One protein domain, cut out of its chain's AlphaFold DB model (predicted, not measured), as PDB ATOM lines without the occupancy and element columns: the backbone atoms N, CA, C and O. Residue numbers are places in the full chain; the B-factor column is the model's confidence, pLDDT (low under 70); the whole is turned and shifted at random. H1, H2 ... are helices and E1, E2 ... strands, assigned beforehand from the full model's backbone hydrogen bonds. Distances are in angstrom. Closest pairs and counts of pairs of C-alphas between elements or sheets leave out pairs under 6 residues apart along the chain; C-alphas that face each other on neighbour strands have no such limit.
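What this domain is: This is residues 2 to 141 of the 146 residues of the protein "SmpA_OmlA domain-containing protein" of Vibrio diabolicus (UniProt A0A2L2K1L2). A small, twisted sheet of four strands has two short helices, H1 and H2, over one face, with H3 and H4 beyond one end of its long strands. From this body a long bare tail sticks out, residues 2 to 31, and it makes most of the length. The printed part has 140 residues, with four named helices and four named strands in the order H1 H2 E1 E2 E3 E4 H3 H4; the sheet runs E1 E2 E3 E4, antiparallel throughout. The class is mixed, helices and strands, with 61 residues, under half, in named elements. The whole is extended: the radius of gyration of the C-alphas is 28.8 A, and the C-alphas span 110 by 33 by 24 A along their three main axes.

Where its parts are: Begin at C-alpha 2, at (209.116, 174.963, 280.046); residues 2 to 44 hold no named element. Find C-alpha 45 at (296.952, 168.481, 227.116), where H1, residues 45 to 50, begins. H2 follows at residues 57 to 64, 10.6 A long. Then come E1, residues 69 to 73, 13.0 A; E2, residues 76 to 83, 23.3 A; E3, residues 88 to 97, 29.1 A; and E4, residues 100 to 110, 30.2 A, which bends by 53 degrees at residue 103. H3 is residues 111 to 117, and H4, residues 124 to 129, ends at C-alpha 129, (274.552, 168.516, 229.248).

How they stand to each other: Start at the sheet, a meander, each strand the antiparallel neighbour of the one before; E1 and E2, E2 and E3, and E3 and E4 are hairpins. Look for N 71 and O 78 at 2.8 A, N 81 and O 92 at 2.8 A, and N 93 and O 105 at 2.8 A, within hydrogen-bond range. H1 is on the sheet at a height of 9.4 A, over E3 and along the strands; the closest C-alphas of H1 and E3, Leu 45 and Val 92, are 6.6 A apart. H2 is on the same face, height 8.3 A. H1 and H2 touch at a steep tilt of 53 degrees, opposite ways, with the C-alphas of Lys 47 and Val 63 closest at 6.5 A. H3 only grazes the sheet, with residues 111 to 116. H4 is not on it, and is close to but not clearly touching H3: the C-alphas of Val 115 and Val 127, the closest, are 7.1 A apart. In H2, H3 and H4 every O i to N i+4 pair is within hydrogen-bond range; H1 has 0 of 2, but 3 of 3 O i to N i+3 pairs.

The domain as a whole: The C-alphas of Asn 2 and Leu 50, the two farthest apart, are 110.8 A apart. Without residues 2 to 31, which stand free, the body spans 43 by 27 by 22 A. The printed part has no cut, and no link between named elements is long. Look at residues 2 to 39 and 112 to 133 for pLDDT under 70.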
ATOM      1  N   ASN A   2     208.198 175.948 280.631       41.00
ATOM      2  CA  ASN A   2     209.116 174.963 280.046       41.00
ATOM      3  C   ASN A   2     208.482 174.024 279.007       41.00
ATOM      4  O   ASN A   2     207.359 173.571 279.222       41.00
ATOM      5  N   LYS A   3     209.282 173.579 278.022       36.75
ATOM      6  CA  LYS A   3     209.611 172.149 277.833       36.75
ATOM      7  C   LYS A   3     210.809 171.937 276.892       36.75
ATOM      8  O   LYS A   3     211.144 172.778 276.069       36.75
ATOM      9  N   ILE A   4     211.485 170.823 277.148       43.09
ATOM     10  CA  ILE A   4     212.857 170.434 276.794       43.09
ATOM     11  C   ILE A   4     212.909 169.720 275.422       43.09
ATOM     12  O   ILE A   4     211.903 169.178 274.975       43.09
ATOM     13  N   LYS A   5     214.098 169.745 274.794       47.09
ATOM     14  CA  LYS A   5     214.523 169.193 273.481       47.09
ATOM     15  C   LYS A   5     214.122 167.723 273.215       47.09
ATOM     16  O   LYS A   5     213.950 166.959 274.162       47.09
ATOM     17  N   PRO A   6     214.196 167.285 271.941       42.62
ATOM     18  CA  PRO A   6     215.265 166.329 271.648       42.62
ATOM     19  C   PRO A   6     216.090 166.630 270.388       42.62
ATOM     20  O   PRO A   6     215.714 167.356 269.474       42.62
ATOM     21  N   LEU A   7     217.270 166.032 270.445       48.25
ATOM     22  CA  LEU A   7     218.363 165.941 269.496       48.25
ATOM     23  C   LEU A   7     217.946 165.117 268.261       48.25
ATOM     24  O   LEU A   7     217.492 163.994 268.440       48.25
ATOM     25  N   TYR A   8     218.179 165.608 267.042       40.81
ATOM     26  CA  TYR A   8     218.475 164.742 265.892       40.81
ATOM     27  C   TYR A   8     219.578 165.389 265.059       40.81
ATOM     28  O   TYR A   8     219.374 166.304 264.265       40.81
ATOM     29  N   VAL A   9     220.782 164.905 265.342       47.91
ATOM     30  CA  VAL A   9     221.990 165.052 264.541       47.91
ATOM     31  C   VAL A   9     221.700 164.398 263.191       47.91
ATOM     32  O   VAL A   9     221.606 163.177 263.117       47.91
ATOM     33  N   SER A  10     221.516 165.192 262.136       41.41
ATOM     34  CA  SER A  10     221.421 164.674 260.770       41.41
ATOM     35  C   SER A  10     222.664 165.084 259.990       41.41
ATOM     36  O   SER A  10     222.799 166.209 259.520       41.41
ATOM     37  N   ALA A  11     223.614 164.151 259.995       44.69
ATOM     38  CA  ALA A  11     224.550 163.804 258.933       44.69
ATOM     39  C   ALA A  11     224.626 164.749 257.713       44.69
ATOM     40  O   ALA A  11     224.066 164.452 256.663       44.69
ATOM     41  N   ALA A  12     225.390 165.839 257.813       41.62
ATOM     42  CA  ALA A  12     225.858 166.574 256.631       41.62
ATOM     43  C   ALA A  12     227.172 167.348 256.856       41.62
ATOM     44  O   ALA A  12     227.422 168.345 256.189       41.62
ATOM     45  N   LEU A  13     228.028 166.919 257.790       39.66
ATOM     46  CA  LEU A  13     229.360 167.517 257.946       39.66
ATOM     47  C   LEU A  13     230.418 166.438 258.180       39.66
ATOM     48  O   LEU A  13     231.155 166.437 259.160       39.66
ATOM     49  N   ASN A  14     230.433 165.467 257.271       39.75
ATOM     50  CA  ASN A  14     231.515 164.508 257.163       39.75
ATOM     51  C   ASN A  14     232.606 165.104 256.262       39.75
ATOM     52  O   ASN A  14     232.347 165.450 255.113       39.75
ATOM     53  N   VAL A  15     233.828 165.128 256.801       42.81
ATOM     54  CA  VAL A  15     235.107 165.250 256.081       42.81
ATOM     55  C   VAL A  15     235.508 166.668 255.630       42.81
ATOM     56  O   VAL A  15     235.946 166.874 254.508       42.81
ATOM     57  N   ALA A  16     235.535 167.635 256.553       38.62
ATOM     58  CA  ALA A  16     236.674 168.568 256.591       38.62
ATOM     59  C   ALA A  16     237.766 167.933 257.467       38.62
ATOM     60  O   ALA A  16     238.107 168.384 258.559       38.62
ATOM     61  N   LEU A  17     238.198 166.761 257.009       39.97
ATOM     62  CA  LEU A  17     239.240 165.944 257.589       39.97
ATOM     63  C   LEU A  17     240.556 166.697 257.400       39.97
ATOM     64  O   LEU A  17     241.089 166.761 256.302       39.97
ATOM     65  N   LEU A  18     241.061 167.258 258.492       41.69
ATOM     66  CA  LEU A  18     242.458 167.051 258.865       41.69
ATOM     67  C   LEU A  18     243.543 167.440 257.832       41.69
ATOM     68  O   LEU A  18     244.580 166.794 257.791       41.69
ATOM     69  N   THR A  19     243.380 168.502 257.039       43.06
ATOM     70  CA  THR A  19     244.495 169.047 256.223       43.06
ATOM     71  C   THR A  19     245.038 170.376 256.743       43.06
ATOM     72  O   THR A  19     245.837 171.028 256.084       43.06
ATOM     73  N   ALA A  20     244.665 170.772 257.962       43.59
ATOM     74  CA  ALA A  20     245.262 171.925 258.638       43.59
ATOM     75  C   ALA A  20     246.597 171.601 259.345       43.59
ATOM     76  O   ALA A  20     247.182 172.478 259.973       43.59
ATOM     77  N   VAL A  21     247.102 170.365 259.270       42.75
ATOM     78  CA  VAL A  21     248.334 169.965 259.962       42.75
ATOM     79  C   VAL A  21     249.228 169.192 258.999       42.75
ATOM     80  O   VAL A  21     249.070 167.996 258.819       42.75
ATOM     81  N   ILE A  22     250.108 169.954 258.353       45.72
ATOM     82  CA  ILE A  22     251.446 169.684 257.782       45.72
ATOM     83  C   ILE A  22     251.597 170.654 256.589       45.72
ATOM     84  O   ILE A  22     251.864 170.290 255.457       45.72
ATOM     85  N   ALA A  23     251.461 171.954 256.864       43.88
ATOM     86  CA  ALA A  23     252.313 172.950 256.208       43.88
ATOM     87  C   ALA A  23     253.676 173.016 256.939       43.88
ATOM     88  O   ALA A  23     254.336 174.049 256.984       43.88
ATOM     89  N   MET A  24     254.057 171.916 257.606       43.16
ATOM     90  CA  MET A  24     255.304 171.783 258.335       43.16
ATOM     91  C   MET A  24     256.391 171.425 257.333       43.16
ATOM     92  O   MET A  24     256.497 170.279 256.913       43.16
ATOM     93  N   ALA A  25     257.189 172.437 257.008       55.34
ATOM     94  CA  ALA A  25     258.630 172.296 256.870       55.34
ATOM     95  C   ALA A  25     259.107 171.192 255.916       55.34
ATOM     96  O   ALA A  25     260.051 170.470 256.230       55.34
ATOM     97  N   LEU A  26     258.512 171.101 254.728       49.41
ATOM     98  CA  LEU A  26     259.329 170.671 253.603       49.41
ATOM     99  C   LEU A  26     260.235 171.866 253.292       49.41
ATOM    100  O   LEU A  26     259.698 172.946 253.023       49.41
ATOM    101  N   PRO A  27     261.571 171.753 253.424       51.41
ATOM    102  CA  PRO A  27     262.436 172.769 252.846       51.41
ATOM    103  C   PRO A  27     262.013 172.901 251.383       51.41
ATOM    104  O   PRO A  27     261.791 171.881 250.731       51.41
ATOM    105  N   GLU A  28     261.831 174.129 250.888       58.19
ATOM    106  CA  GLU A  28     261.795 174.345 249.444       58.19
ATOM    107  C   GLU A  28     263.002 173.591 248.888       58.19
ATOM    108  O   GLU A  28     264.146 173.929 249.210       58.19
ATOM    109  N   GLU A  29     262.757 172.514 248.138       56.56
ATOM    110  CA  GLU A  29     263.793 171.908 247.320       56.56
ATOM    111  C   GLU A  29     264.194 173.011 246.354       56.56
ATOM    112  O   GLU A  29     263.497 173.294 245.378       56.56
ATOM    113  N   LYS A  30     265.264 173.730 246.705       56.41
ATOM    114  CA  LYS A  30     265.859 174.735 245.843       56.41
ATOM    115  C   LYS A  30     266.136 174.007 244.537       56.41
ATOM    116  O   LYS A  30     266.964 173.096 244.517       56.41
ATOM    117  N   LEU A  31     265.382 174.367 243.497       55.03
ATOM    118  CA  LEU A  31     265.525 173.784 242.171       55.03
ATOM    119  C   LEU A  31     267.025 173.806 241.837       55.03
ATOM    120  O   LEU A  31     267.642 174.859 242.046       55.03
ATOM    121  N   PRO A  32     267.631 172.677 241.425       59.91
ATOM    122  CA  PRO A  32     269.060 172.640 241.155       59.91
ATOM    123  C   PRO A  32     269.400 173.781 240.199       59.91
ATOM    124  O   PRO A  32     268.717 173.971 239.189       59.91
ATOM    125  N   GLU A  33     270.398 174.587 240.567       63.34
ATOM    126  CA  GLU A  33     270.829 175.689 239.713       63.34
ATOM    127  C   GLU A  33     271.186 175.116 238.332       63.34
ATOM    128  O   GLU A  33     271.813 174.052 238.262       63.34
ATOM    129  N   PRO A  34     270.736 175.751 237.234       62.56
ATOM    130  CA  PRO A  34     271.009 175.246 235.899       62.56
ATOM    131  C   PRO A  34     272.521 175.140 235.710       62.56
ATOM    132  O   PRO A  34     273.252 176.102 235.944       62.56
ATOM    133  N   VAL A  35     272.983 173.954 235.311       56.41
ATOM    134  CA  VAL A  35     274.395 173.714 235.006       56.41
ATOM    135  C   VAL A  35     274.793 174.667 233.881       56.41
ATOM    136  O   VAL A  35     274.141 174.695 232.836       56.41
ATOM    137  N   ASP A  36     275.833 175.471 234.095       58.25
ATOM    138  CA  ASP A  36     276.344 176.375 233.069       58.25
ATOM    139  C   ASP A  36     277.093 175.576 231.994       58.25
ATOM    140  O   ASP A  36     278.282 175.278 232.106       58.25
ATOM    141  N   LEU A  37     276.361 175.212 230.940       55.38
ATOM    142  CA  LEU A  37     276.867 174.457 229.791       55.38
ATOM    143  C   LEU A  37     277.730 175.302 228.845       55.38
ATOM    144  O   LEU A  37     278.260 174.771 227.870       55.38
ATOM    145  N   SER A  38     277.856 176.612 229.081       54.66
ATOM    146  CA  SER A  38     278.635 177.498 228.209       54.66
ATOM    147  C   SER A  38     280.143 177.425 228.466       54.66
ATOM    148  O   SER A  38     280.934 177.852 227.620       54.66
ATOM    149  N   ILE A  39     280.560 176.860 229.605       61.94
ATOM    150  CA  ILE A  39     281.961 176.820 230.023       61.94
ATOM    151  C   ILE A  39     282.585 175.487 229.613       61.94
ATOM    152  O   ILE A  39     282.605 174.523 230.373       61.94
ATOM    153  N   TYR A  40     283.149 175.444 228.408       72.69
ATOM    154  CA  TYR A  40     284.069 174.377 228.023       72.69
ATOM    155  C   TYR A  40     285.425 174.595 228.676       72.69
ATOM    156  O   TYR A  40     286.050 175.642 228.492       72.69
ATOM    157  N   THR A  41     285.937 173.581 229.366       84.81
ATOM    158  CA  THR A  41     287.347 173.594 229.758       84.81
ATOM    159  C   THR A  41     288.163 172.998 228.616       84.81
ATOM    160  O   THR A  41     287.980 171.841 228.259       84.81
ATOM    161  N   GLN A  42     289.026 173.803 227.992       91.25
ATOM    162  CA  GLN A  42     289.795 173.430 226.795       91.25
ATOM    163  C   GLN A  42     291.295 173.633 227.025       91.25
ATOM    164  O   GLN A  42     291.919 174.502 226.412       91.25
ATOM    165  N   GLN A  43     291.889 172.874 227.947       93.06
ATOM    166  CA  GLN A  43     293.328 172.968 228.193       93.06
ATOM    167  C   GLN A  43     294.119 172.181 227.142       93.06
ATOM    168  O   GLN A  43     293.687 171.139 226.650       93.06
ATOM    169  N   ASP A  44     295.302 172.685 226.792       95.50
ATOM    170  CA  ASP A  44     296.199 172.013 225.854       95.50
ATOM    171  C   ASP A  44     296.963 170.883 226.556       95.50
ATOM    172  O   ASP A  44     298.021 171.087 227.157       95.50
ATOM    173  N   LEU A  45     296.403 169.676 226.476       96.00
ATOM    174  CA  LEU A  45     296.952 168.481 227.116       96.00
ATOM    175  C   LEU A  45     298.225 167.960 226.435       96.00
ATOM    176  O   LEU A  45     298.972 167.193 227.046       96.00
ATOM    177  N   THR A  46     298.532 168.399 225.208       97.00
ATOM    178  CA  THR A  46     299.759 167.982 224.500       97.00
ATOM    179  C   THR A  46     301.022 168.496 225.189       97.00
ATOM    180  O   THR A  46     302.085 167.883 225.093       97.00
ATOM    181  N   LYS A  47     300.889 169.564 225.984       97.19
ATOM    182  CA  LYS A  47     301.963 170.122 226.814       97.19
ATOM    183  C   LYS A  47     302.419 169.196 227.942       97.19
ATOM    184  O   LYS A  47     303.482 169.431 228.507       97.19
ATOM    185  N   SER A  48     301.683 168.116 228.218       96.25
ATOM    186  CA  SER A  48     302.124 167.039 229.119       96.25
ATOM    187  C   SER A  48     303.492 166.477 228.741       96.25
ATOM    188  O   SER A  48     304.265 166.120 229.621       96.25
ATOM    189  N   LEU A  49     303.841 166.489 227.451       96.88
ATOM    190  CA  LEU A  49     305.148 166.054 226.954       96.88
ATOM    191  C   LEU A  49     306.325 166.885 227.490       96.88
ATOM    192  O   LEU A  49     307.467 166.448 227.385       96.88
ATOM    193  N   LEU A  50     306.059 168.075 228.032       97.69
ATOM    194  CA  LEU A  50     307.062 168.976 228.600       97.69
ATOM    195  C   LEU A  50     307.181 168.846 230.123       97.69
ATOM    196  O   LEU A  50     308.042 169.493 230.711       97.69
ATOM    197  N   VAL A  51     306.311 168.065 230.772       97.50
ATOM    198  CA  VAL A  51     306.345 167.868 232.223       97.50
ATOM    199  C   VAL A  51     307.211 166.666 232.564       97.50
ATOM    200  O   VAL A  51     306.983 165.554 232.094       97.50
ATOM    201  N   GLU A  52     308.179 166.886 233.447       97.38
ATOM    202  CA  GLU A  52     309.107 165.856 233.897       97.38
ATOM    203  C   GLU A  52     309.001 165.624 235.405       97.38
ATOM    204  O   GLU A  52     308.646 166.511 236.189       97.38
ATOM    205  N   ARG A  53     309.353 164.407 235.834       97.56
ATOM    206  CA  ARG A  53     309.479 164.077 237.257       97.56
ATOM    207  C   ARG A  53     310.505 165.006 237.913       97.56
ATOM    208  O   ARG A  53     311.591 165.206 237.381       97.56
ATOM    209  N   GLY A  54     310.181 165.517 239.098       98.00
ATOM    210  CA  GLY A  54     311.039 166.429 239.853       98.00
ATOM    211  C   GLY A  54     310.801 167.915 239.572       98.00
ATOM    212  O   GLY A  54     311.311 168.739 240.329       98.00
ATOM    213  N   MET A  55     310.007 168.275 238.554       98.50
ATOM    214  CA  MET A  55     309.587 169.668 238.362       98.50
ATOM    215  C   MET A  55     308.800 170.174 239.573       98.50
ATOM    216  O   MET A  55     308.010 169.436 240.160       98.50
ATOM    217  N   ASN A  56     308.991 171.432 239.953       98.25
ATOM    218  CA  ASN A  56     308.178 172.067 240.987       98.25
ATOM    219  C   ASN A  56     306.845 172.585 240.418       98.25
ATOM    220  O   ASN A  56     306.588 172.559 239.212       98.25
ATOM    221  N   LYS A  57     305.977 173.059 241.309       97.81
ATOM    222  CA  LYS A  57     304.636 173.549 240.968       97.81
ATOM    223  C   LYS A  57     304.673 174.733 240.006       97.81
ATOM    224  O   LYS A  57     303.893 174.770 239.060       97.81
ATOM    225  N   GLU A  58     305.592 175.671 240.197       98.25
ATOM    226  CA  GLU A  58     305.742 176.853 239.347       98.25
ATOM    227  C   GLU A  58     306.143 176.474 237.916       98.25
ATOM    228  O   GLU A  58     305.615 177.035 236.954       98.25
ATOM    229  N   GLN A  59     307.023 175.482 237.759       98.44
ATOM    230  CA  GLN A  59     307.399 174.937 236.456       98.44
ATOM    231  C   GLN A  59     306.191 174.301 235.762       98.44
ATOM    232  O   GLN A  59     305.925 174.610 234.600       98.44
ATOM    233  N   VAL A  60     305.398 173.497 236.475       98.06
ATOM    234  CA  VAL A  60     304.177 172.896 235.912       98.06
ATOM    235  C   VAL A  60     303.150 173.966 235.518       98.06
ATOM    236  O   VAL A  60     302.594 173.896 234.421       98.06
ATOM    237  N   ILE A  61     302.955 175.008 236.340       97.94
ATOM    238  CA  ILE A  61     302.107 176.163 235.988       97.94
ATOM    239  C   ILE A  61     302.627 176.855 234.726       97.94
ATOM    240  O   ILE A  61     301.831 177.253 233.882       97.94
ATOM    241  N   SER A  62     303.941 177.002 234.555       97.94
ATOM    242  CA  SER A  62     304.485 177.652 233.355       97.94
ATOM    243  C   SER A  62     304.247 176.847 232.070       97.94
ATOM    244  O   SER A  62     304.145 177.434 230.994       97.94
ATOM    245  N   VAL A  63     304.100 175.522 232.183       97.62
ATOM    246  CA  VAL A  63     303.758 174.629 231.067       97.62
ATOM    247  C   VAL A  63     302.258 174.685 230.763       97.62
ATOM    248  O   VAL A  63     301.860 175.030 229.646       97.62
ATOM    249  N   PHE A  64     301.410 174.371 231.741       95.44
ATOM    250  CA  PHE A  64     299.975 174.181 231.508       95.44
ATOM    251  C   PHE A  64     299.093 175.400 231.802       95.44
ATOM    252  O   PHE A  64     297.975 175.489 231.295       95.44
ATOM    253  N   GLY A  65     299.565 176.327 232.629       95.69
ATOM    254  CA  GLY A  65     298.726 177.286 233.340       95.69
ATOM    255  C   GLY A  65     298.126 176.695 234.622       95.69
ATOM    256  O   GLY A  65     298.586 175.675 235.147       95.69
ATOM    257  N   SER A  66     297.092 177.358 235.141       94.69
ATOM    258  CA  SER A  66     296.375 176.902 236.338       94.69
ATOM    259  C   SER A  66     295.635 175.584 236.079       94.69
ATOM    260  O   SER A  66     295.038 175.427 235.010       94.69
ATOM    261  N   PRO A  67     295.629 174.643 237.038       94.62
ATOM    262  CA  PRO A  67     294.840 173.424 236.910       94.62
ATOM    263  C   PRO A  67     293.337 173.724 236.965       94.62
ATOM    264  O   PRO A  67     292.913 174.681 237.617       94.62
ATOM    265  N   ALA A  68     292.531 172.892 236.303       90.94
ATOM    266  CA  ALA A  68     291.069 172.980 236.358       90.94
ATOM    267  C   ALA A  68     290.522 172.528 237.721       90.94
ATOM    268  O   ALA A  68     289.564 173.102 238.245       90.94
ATOM    269  N   LEU A  69     291.169 171.521 238.312       90.56
ATOM    270  CA  LEU A  69     290.882 171.017 239.648       90.56
ATOM    271  C   LEU A  69     292.193 170.708 240.376       90.56
ATOM    272  O   LEU A  69     293.156 170.227 239.780       90.56
ATOM    273  N   LYS A  70     292.218 170.993 241.675       92.44
ATOM    274  CA  LYS A  70     293.320 170.663 242.576       92.44
ATOM    275  C   LYS A  70     292.775 169.877 243.758       92.44
ATOM    276  O   LYS A  70     291.819 170.319 244.394       92.44
ATOM    277  N   GLU A  71     293.460 168.797 244.099       89.31
ATOM    278  CA  GLU A  71     293.127 167.916 245.213       89.31
ATOM    279  C   GLU A  71     294.335 167.725 246.131       89.31
ATOM    280  O   GLU A  71     295.484 167.786 245.697       89.31
ATOM    281  N   ILE A  72     294.082 167.515 247.421       89.94
ATOM    282  CA  ILE A  72     295.116 167.184 248.406       89.94
ATOM    283  C   ILE A  72     294.712 165.857 249.045       89.94
ATOM    284  O   ILE A  72     293.679 165.776 249.708       89.94
ATOM    285  N   LEU A  73     295.526 164.827 248.822       81.88
ATOM    286  CA  LEU A  73     295.314 163.451 249.263       81.88
ATOM    287  C   LEU A  73     296.480 163.041 250.165       81.88
ATOM    288  O   LEU A  73     297.592 162.797 249.693       81.88
ATOM    289  N   ASP A  74     296.224 162.969 251.471       83.62
ATOM    290  CA  ASP A  74     297.213 162.678 252.515       83.62
ATOM    291  C   ASP A  74     298.486 163.544 252.406       83.62
ATOM    292  O   ASP A  74     298.497 164.712 252.791       83.62
ATOM    293  N   SER A  75     299.571 162.961 251.886       84.81
ATOM    294  CA  SER A  75     300.890 163.593 251.709       84.81
ATOM    295  C   SER A  75     301.183 163.999 250.260       84.81
ATOM    296  O   SER A  75     302.309 164.386 249.936       84.81
ATOM    297  N   SER A  76     300.185 163.891 249.385       88.19
ATOM    298  CA  SER A  76     300.275 164.193 247.961       88.19
ATOM    299  C   SER A  76     299.254 165.244 247.541       88.19
ATOM    300  O   SER A  76     298.211 165.420 248.168       88.19
ATOM    301  N   GLU A  77     299.573 165.971 246.481       94.25
ATOM    302  CA  GLU A  77     298.684 166.953 245.860       94.25
ATOM    303  C   GLU A  77     298.516 166.582 244.391       94.25
ATOM    304  O   GLU A  77     299.507 166.287 243.735       94.25
ATOM    305  N   GLU A  78     297.295 166.590 243.872       94.12
ATOM    306  CA  GLU A  78     297.000 166.214 242.489       94.12
ATOM    307  C   GLU A  78     296.365 167.378 241.748       94.12
ATOM    308  O   GLU A  78     295.444 168.035 242.238       94.12
ATOM    309  N   TRP A  79     296.902 167.676 240.573       95.62
ATOM    310  CA  TRP A  79     296.424 168.736 239.700       95.62
ATOM    311  C   TRP A  79     295.870 168.124 238.431       95.62
ATOM    312  O   TRP A  79     296.587 167.440 237.704       95.62
ATOM    313  N   HIS A  80     294.601 168.403 238.164       94.19
ATOM    314  CA  HIS A  80     293.885 167.889 237.012       94.19
ATOM    315  C   HIS A  80     293.812 168.980 235.955       94.19
ATOM    316  O   HIS A  80     293.317 170.089 236.191       94.19
ATOM    317  N   TYR A  81     294.293 168.619 234.778       95.00
ATOM    318  CA  TYR A  81     294.183 169.376 233.551       95.00
ATOM    319  C   TYR A  81     293.276 168.613 232.617       95.00
ATOM    320  O   TYR A  81     293.360 167.386 232.553       95.00
ATOM    321  N   CYS A  82     292.413 169.313 231.901       92.31
ATOM    322  CA  CYS A  82     291.399 168.622 231.131       92.31
ATOM    323  C   CYS A  82     290.949 169.372 229.887       92.31
ATOM    324  O   CYS A  82     291.102 170.591 229.742       92.31
ATOM    325  N   LYS A  83     290.355 168.593 228.996       91.56
ATOM    326  CA  LYS A  83     289.728 169.061 227.777       91.56
ATOM    327  C   LYS A  83     288.388 168.351 227.641       91.56
ATOM    328  O   LYS A  83     288.368 167.135 227.459       91.56
ATOM    329  N   THR A  84     287.295 169.098 227.758       86.75
ATOM    330  CA  THR A  84     285.952 168.525 227.630       86.75
ATOM    331  C   THR A  84     285.555 168.321 226.177       86.75
ATOM    332  O   THR A  84     286.008 169.044 225.280       86.75
ATOM    333  N   GLY A  85     284.735 167.309 225.921       82.19
ATOM    334  CA  GLY A  85     284.330 166.936 224.573       82.19
ATOM    335  C   GLY A  85     282.989 166.220 224.550       82.19
ATOM    336  O   GLY A  85     282.616 165.541 225.495       82.19
ATOM    337  N   GLU A  86     282.291 166.325 223.418       77.25
ATOM    338  CA  GLU A  86     280.913 165.838 223.242       77.25
ATOM    339  C   GLU A  86     280.684 164.392 223.712       77.25
ATOM    340  O   GLU A  86     279.660 164.070 224.302       77.25
ATOM    341  N   LEU A  87     281.635 163.498 223.442       78.81
ATOM    342  CA  LEU A  87     281.495 162.072 223.761       78.81
ATOM    343  C   LEU A  87     282.320 161.651 224.975       78.81
ATOM    344  O   LEU A  87     281.998 160.661 225.644       78.81
ATOM    345  N   ALA A  88     283.402 162.378 225.239       83.81
ATOM    346  CA  ALA A  88     284.333 162.069 226.300       83.81
ATOM    347  C   ALA A  88     285.190 163.279 226.664       83.81
ATOM    348  O   ALA A  88     285.569 164.070 225.797       83.81
ATOM    349  N   ASP A  89     285.565 163.323 227.935       87.75
ATOM    350  CA  ASP A  89     286.503 164.288 228.482       87.75
ATOM    351  C   ASP A  89     287.882 163.644 228.636       87.75
ATOM    352  O   ASP A  89     288.018 162.492 229.066       87.75
ATOM    353  N   GLU A  90     288.921 164.395 228.295       91.56
ATOM    354  CA  GLU A  90     290.315 163.975 228.399       91.56
ATOM    355  C   GLU A  90     290.983 164.649 229.596       91.56
ATOM    356  O   GLU A  90     290.758 165.835 229.848       91.56
ATOM    357  N   TYR A  91     291.837 163.910 230.308       93.56
ATOM    358  CA  TYR A  91     292.523 164.387 231.503       93.56
ATOM    359  C   TYR A  91     294.008 164.044 231.510       93.56
ATOM    360  O   TYR A  91     294.412 162.935 231.152       93.56
ATOM    361  N   VAL A  92     294.789 164.982 232.039       96.06
ATOM    362  CA  VAL A  92     296.153 164.788 232.532       96.06
ATOM    363  C   VAL A  92     296.145 165.116 234.022       96.06
ATOM    364  O   VAL A  92     295.734 166.207 234.416       96.06
ATOM    365  N   VAL A  93     296.619 164.195 234.853       95.50
ATOM    366  CA  VAL A  93     296.796 164.403 236.294       95.50
ATOM    367  C   VAL A  93     298.272 164.451 236.610       95.50
ATOM    368  O   VAL A  93     299.008 163.516 236.294       95.50
ATOM    369  N   VAL A  94     298.695 165.535 237.248       96.81
ATOM    370  CA  VAL A  94     300.050 165.705 237.765       96.81
ATOM    371  C   VAL A  94     299.995 165.559 239.279       96.81
ATOM    372  O   VAL A  94     299.401 166.397 239.959       96.81
ATOM    373  N   SER A  95     300.619 164.509 239.808       95.88
ATOM    374  CA  SER A  95     300.713 164.287 241.251       95.88
ATOM    375  C   SER A  95     302.039 164.837 241.772       95.88
ATOM    376  O   SER A  95     303.106 164.640 241.182       95.88
ATOM    377  N   PHE A  96     301.977 165.508 242.913       96.81
ATOM    378  CA  PHE A  96     303.101 166.107 243.604       96.81
ATOM    379  C   PHE A  96     303.331 165.400 244.933       96.81
ATOM    380  O   PHE A  96     302.397 165.178 245.704       96.81
ATOM    381  N   LYS A  97     304.597 165.118 245.232       95.69
ATOM    382  CA  LYS A  97     305.062 164.682 246.550       95.69
ATOM    383  C   LYS A  97     306.263 165.532 246.932       95.69
ATOM    384  O   LYS A  97     307.098 165.813 246.079       95.69
ATOM    385  N   ASP A  98     306.318 165.993 248.179       94.69
ATOM    386  CA  ASP A  98     307.383 166.890 248.655       94.69
ATOM    387  C   ASP A  98     307.565 168.134 247.750       94.69
ATOM    388  O   ASP A  98     308.666 168.624 247.524       94.69
ATOM    389  N   SER A  99     306.446 168.658 247.233       94.44
ATOM    390  CA  SER A  99     306.357 169.827 246.333       94.44
ATOM    391  C   SER A  99     306.964 169.672 244.932       94.44
ATOM    392  O   SER A  99     307.065 170.667 244.211       94.44
ATOM    393  N   VAL A 100     307.291 168.451 244.506       97.69
ATOM    394  CA  VAL A 100     307.759 168.158 243.143       97.69
ATOM    395  C   VAL A 100     306.905 167.091 242.464       97.69
ATOM    396  O   VAL A 100     306.288 166.265 243.137       97.69
ATOM    397  N   VAL A 101     306.872 167.095 241.130       97.88
ATOM    398  CA  VAL A 101     306.169 166.091 240.321       97.88
ATOM    399  C   VAL A 101     306.716 164.708 240.648       97.88
ATOM    400  O   VAL A 101     307.898 164.428 240.435       97.88
ATOM    401  N   SER A 102     305.852 163.827 241.141       96.69
ATOM    402  CA  SER A 102     306.176 162.432 241.435       96.69
ATOM    403  C   SER A 102     305.728 161.513 240.296       96.69
ATOM    404  O   SER A 102     306.501 160.664 239.826       96.69
ATOM    405  N   THR A 103     304.502 161.715 239.819       95.44
ATOM    406  CA  THR A 103     303.846 160.926 238.775       95.44
ATOM    407  C   THR A 103     302.972 161.805 237.891       95.44
ATOM    408  O   THR A 103     302.510 162.866 238.304       95.44
ATOM    409  N   MET A 104     302.742 161.333 236.669       95.12
ATOM    410  CA  MET A 104     301.759 161.896 235.758       95.12
ATOM    411  C   MET A 104     300.963 160.753 235.139       95.12
ATOM    412  O   MET A 104     301.548 159.743 234.736       95.12
ATOM    413  N   SER A 105     299.651 160.922 235.077       94.06
ATOM    414  CA  SER A 105     298.709 159.928 234.568       94.06
ATOM    415  C   SER A 105     297.753 160.587 233.588       94.06
ATOM    416  O   SER A 105     297.402 161.749 233.755       94.06
ATOM    417  N   ASN A 106     297.297 159.831 232.592       93.44
ATOM    418  CA  ASN A 106     296.293 160.291 231.638       93.44
ATOM    419  C   ASN A 106     295.089 159.363 231.695       93.44
ATOM    420  O   ASN A 106     295.254 158.144 231.807       93.44
ATOM    421  N   TYR A 107     293.891 159.921 231.593       91.44
ATOM    422  CA  TYR A 107     292.677 159.127 231.467       91.44
ATOM    423  C   TYR A 107     291.626 159.852 230.634       91.44
ATOM    424  O   TYR A 107     291.679 161.062 230.427       91.44
ATOM    425  N   THR A 108     290.652 159.077 230.180       88.88
ATOM    426  CA  THR A 108     289.473 159.566 229.473       88.88
ATOM    427  C   THR A 108     288.239 159.141 230.255       88.88
ATOM    428  O   THR A 108     288.222 158.061 230.858       88.88
ATOM    429  N   VAL A 109     287.225 159.995 230.272       83.38
ATOM    430  CA  VAL A 109     285.921 159.702 230.866       83.38
ATOM    431  C   VAL A 109     284.883 159.817 229.772       83.38
ATOM    432  O   VAL A 109     284.680 160.901 229.234       83.38
ATOM    433  N   SER A 110     284.244 158.703 229.415       81.31
ATOM    434  CA  SER A 110     283.087 158.770 228.527       81.31
ATOM    435  C   SER A 110     281.893 159.325 229.292       81.31
ATOM    436  O   SER A 110     281.665 158.963 230.446       81.31
ATOM    437  N   TRP A 111     281.067 160.130 228.632       72.06
ATOM    438  CA  TRP A 111     279.809 160.589 229.224       72.06
ATOM    439  C   TRP A 111     278.844 159.447 229.550       72.06
ATOM    440  O   TRP A 111     278.052 159.558 230.481       72.06
ATOM    441  N   LEU A 112     278.968 158.304 228.871       68.00
ATOM    442  CA  LEU A 112     278.259 157.090 229.269       68.00
ATOM    443  C   LEU A 112     278.765 156.568 230.625       68.00
ATOM    444  O   LEU A 112     277.956 156.197 231.469       68.00
ATOM    445  N   ASP A 113     280.072 156.599 230.888       67.31
ATOM    446  CA  ASP A 113     280.625 156.147 232.174       67.31
ATOM    447  C   ASP A 113     280.148 157.026 233.337       67.31
ATOM    448  O   ASP A 113     279.840 156.510 234.409       67.31
ATOM    449  N   VAL A 114     280.019 158.339 233.125       65.50
ATOM    450  CA  VAL A 114     279.460 159.267 234.127       65.50
ATOM    451  C   VAL A 114     278.016 158.895 234.451       65.50
ATOM    452  O   VAL A 114     277.633 158.854 235.619       65.50
ATOM    453  N   VAL A 115     277.229 158.569 233.424       59.25
ATOM    454  CA  VAL A 115     275.818 158.210 233.587       59.25
ATOM    455  C   VAL A 115     275.635 156.851 234.271       59.25
ATOM    456  O   VAL A 115     274.652 156.657 234.987       59.25
ATOM    457  N   PHE A 116     276.570 155.916 234.083       52.84
ATOM    458  CA  PHE A 116     276.404 154.522 234.510       52.84
ATOM    459  C   PHE A 116     277.299 154.067 235.677       52.84
ATOM    460  O   PHE A 116     276.997 153.028 236.266       52.84
ATOM    461  N   GLN A 117     278.389 154.768 236.020       53.03
ATOM    462  CA  GLN A 117     279.443 154.219 236.898       53.03
ATOM    463  C   GLN A 117     279.974 155.142 238.007       53.03
ATOM    464  O   GLN A 117     280.805 154.691 238.801       53.03
ATOM    465  N   HIS A 118     279.549 156.402 238.121       50.62
ATOM    466  CA  HIS A 118     279.975 157.262 239.236       50.62
ATOM    467  C   HIS A 118     278.900 157.371 240.319       50.62
ATOM    468  O   HIS A 118     277.705 157.295 240.063       50.62
ATOM    469  N   THR A 119     279.346 157.458 241.573       44.84
ATOM    470  CA  THR A 119     278.573 157.288 242.820       44.84
ATOM    471  C   THR A 119     277.493 158.346 243.069       44.84
ATOM    472  O   THR A 119     276.874 158.354 244.133       44.84
ATOM    473  N   GLN A 120     277.244 159.225 242.103       51.22
ATOM    474  CA  GLN A 120     276.164 160.198 242.122       51.22
ATOM    475  C   GLN A 120     275.254 159.898 240.935       51.22
ATOM    476  O   GLN A 120     275.702 159.921 239.793       51.22
ATOM    477  N   THR A 121     273.982 159.599 241.204       56.44
ATOM    478  CA  THR A 121     272.969 159.495 240.152       56.44
ATOM    479  C   THR A 121     272.982 160.809 239.365       56.44
ATOM    480  O   THR A 121     272.738 161.856 239.975       56.44
ATOM    481  N   PRO A 122     273.292 160.799 238.058       57.97
ATOM    482  CA  PRO A 122     273.319 162.020 237.268       57.97
ATOM    483  C   PRO A 122     271.933 162.677 237.309       57.97
ATOM    484  O   PRO A 122     270.901 162.012 237.195       57.97
ATOM    485  N   THR A 123     271.901 163.992 237.500       62.66
ATOM    486  CA  THR A 123     270.669 164.777 237.382       62.66
ATOM    487  C   THR A 123     270.241 164.843 235.917       62.66
ATOM    488  O   THR A 123     271.074 164.781 235.016       62.66
ATOM    489  N   GLU A 124     268.955 165.057 235.641       64.62
ATOM    490  CA  GLU A 124     268.485 165.256 234.259       64.62
ATOM    491  C   GLU A 124     269.249 166.382 233.541       64.62
ATOM    492  O   GLU A 124     269.524 166.277 232.351       64.62
ATOM    493  N   ALA A 125     269.677 167.416 234.276       61.50
ATOM    494  CA  ALA A 125     270.500 168.501 233.749       61.50
ATOM    495  C   ALA A 125     271.913 168.048 233.334       61.50
ATOM    496  O   ALA A 125     272.413 168.499 232.308       61.50
ATOM    497  N   THR A 126     272.550 167.143 234.085       60.12
ATOM    498  CA  THR A 126     273.869 166.587 233.720       60.12
ATOM    499  C   THR A 126     273.770 165.552 232.602       60.12
ATOM    500  O   THR A 126     274.679 165.456 231.784       60.12
ATOM    501  N   VAL A 127     272.645 164.840 232.492       65.88
ATOM    502  CA  VAL A 127     272.351 163.999 231.320       65.88
ATOM    503  C   VAL A 127     272.109 164.862 230.075       65.88
ATOM    504  O   VAL A 127     272.643 164.562 229.010       65.88
ATOM    505  N   ALA A 128     271.349 165.955 230.201       62.59
ATOM    506  CA  ALA A 128     271.059 166.883 229.105       62.59
ATOM    507  C   ALA A 128     272.288 167.692 228.652       62.59
ATOM    508  O   ALA A 128     272.366 168.070 227.485       62.59
ATOM    509  N   ALA A 129     273.250 167.925 229.553       60.81
ATOM    510  CA  ALA A 129     274.552 168.516 229.248       60.81
ATOM    511  C   ALA A 129     275.346 167.697 228.219       60.81
ATOM    512  O   ALA A 129     276.106 168.266 227.445       60.81
ATOM    513  N   GLY A 130     275.152 166.373 228.198       56.16
ATOM    514  CA  GLY A 130     275.495 165.492 227.084       56.16
ATOM    515  C   GLY A 130     276.885 165.671 226.480       56.16
ATOM    516  O   GLY A 130     276.970 165.784 225.264       56.16
ATOM    517  N   GLY A 131     277.953 165.718 227.277       57.91
ATOM    518  CA  GLY A 131     279.283 165.972 226.704       57.91
ATOM    519  C   GLY A 131     279.986 167.209 227.222       57.91
ATOM    520  O   GLY A 131     281.206 167.345 227.182       57.91
ATOM    521  N   TYR A 132     279.182 168.180 227.622       60.50
ATOM    522  CA  TYR A 132     279.581 169.568 227.561       60.50
ATOM    523  C   TYR A 132     279.607 170.179 228.968       60.50
ATOM    524  O   TYR A 132     278.638 170.059 229.716       60.50
ATOM    525  N   GLY A 133     280.715 170.839 229.339       66.56
ATOM    526  CA  GLY A 133     280.790 171.629 230.577       66.56
ATOM    527  C   GLY A 133     282.142 171.660 231.305       66.56
ATOM    528  O   GLY A 133     283.212 171.538 230.696       66.56
ATOM    529  N   ASP A 134     282.054 171.873 232.626       73.94
ATOM    530  CA  ASP A 134     283.170 171.976 233.579       73.94
ATOM    531  C   ASP A 134     283.691 170.579 233.961       73.94
ATOM    532  O   ASP A 134     282.950 169.734 234.469       73.94
ATOM    533  N   CYS A 135     284.996 170.360 233.791       78.69
ATOM    534  CA  CYS A 135     285.676 169.112 234.137       78.69
ATOM    535  C   CYS A 135     285.551 168.690 235.596       78.69
ATOM    536  O   CYS A 135     285.844 167.539 235.924       78.69
ATOM    537  N   LYS A 136     285.177 169.598 236.499       75.44
ATOM    538  CA  LYS A 136     284.915 169.254 237.902       75.44
ATOM    539  C   LYS A 136     283.752 168.279 238.056       75.44
ATOM    540  O   LYS A 136     283.672 167.613 239.082       75.44
ATOM    541  N   LEU A 137     282.864 168.194 237.065       72.75
ATOM    542  CA  LEU A 137     281.720 167.284 237.084       72.75
ATOM    543  C   LEU A 137     282.117 165.831 236.799       72.75
ATOM    544  O   LEU A 137     281.444 164.910 237.256       72.75
ATOM    545  N   THR A 138     283.197 165.625 236.048       76.38
ATOM    546  CA  THR A 138     283.567 164.323 235.475       76.38
ATOM    547  C   THR A 138     284.960 163.851 235.907       76.38
ATOM    548  O   THR A 138     285.354 162.722 235.610       76.38
ATOM    549  N   ALA A 139     285.704 164.669 236.663       78.50
ATOM    550  CA  ALA A 139     287.004 164.294 237.204       78.50
ATOM    551  C   ALA A 139     286.896 163.086 238.151       78.50
ATOM    552  O   ALA A 139     286.044 163.037 239.040       78.50
ATOM    553  N   LYS A 140     287.808 162.121 237.991       76.62
ATOM    554  CA  LYS A 140     287.928 160.986 238.909       76.62
ATOM    555  C   LYS A 140     288.682 161.440 240.152       76.62
ATOM    556  O   LYS A 140     289.877 161.717 240.083       76.62
ATOM    557  N   ILE A 141     287.965 161.483 241.271       72.00
ATOM    558  CA  ILE A 141     288.463 161.944 242.568       72.00
ATOM    559  C   ILE A 141     288.693 160.741 243.491       72.00
ATOM    560  O   ILE A 141     287.846 159.846 243.585       72.00
TER     561      ILE A 141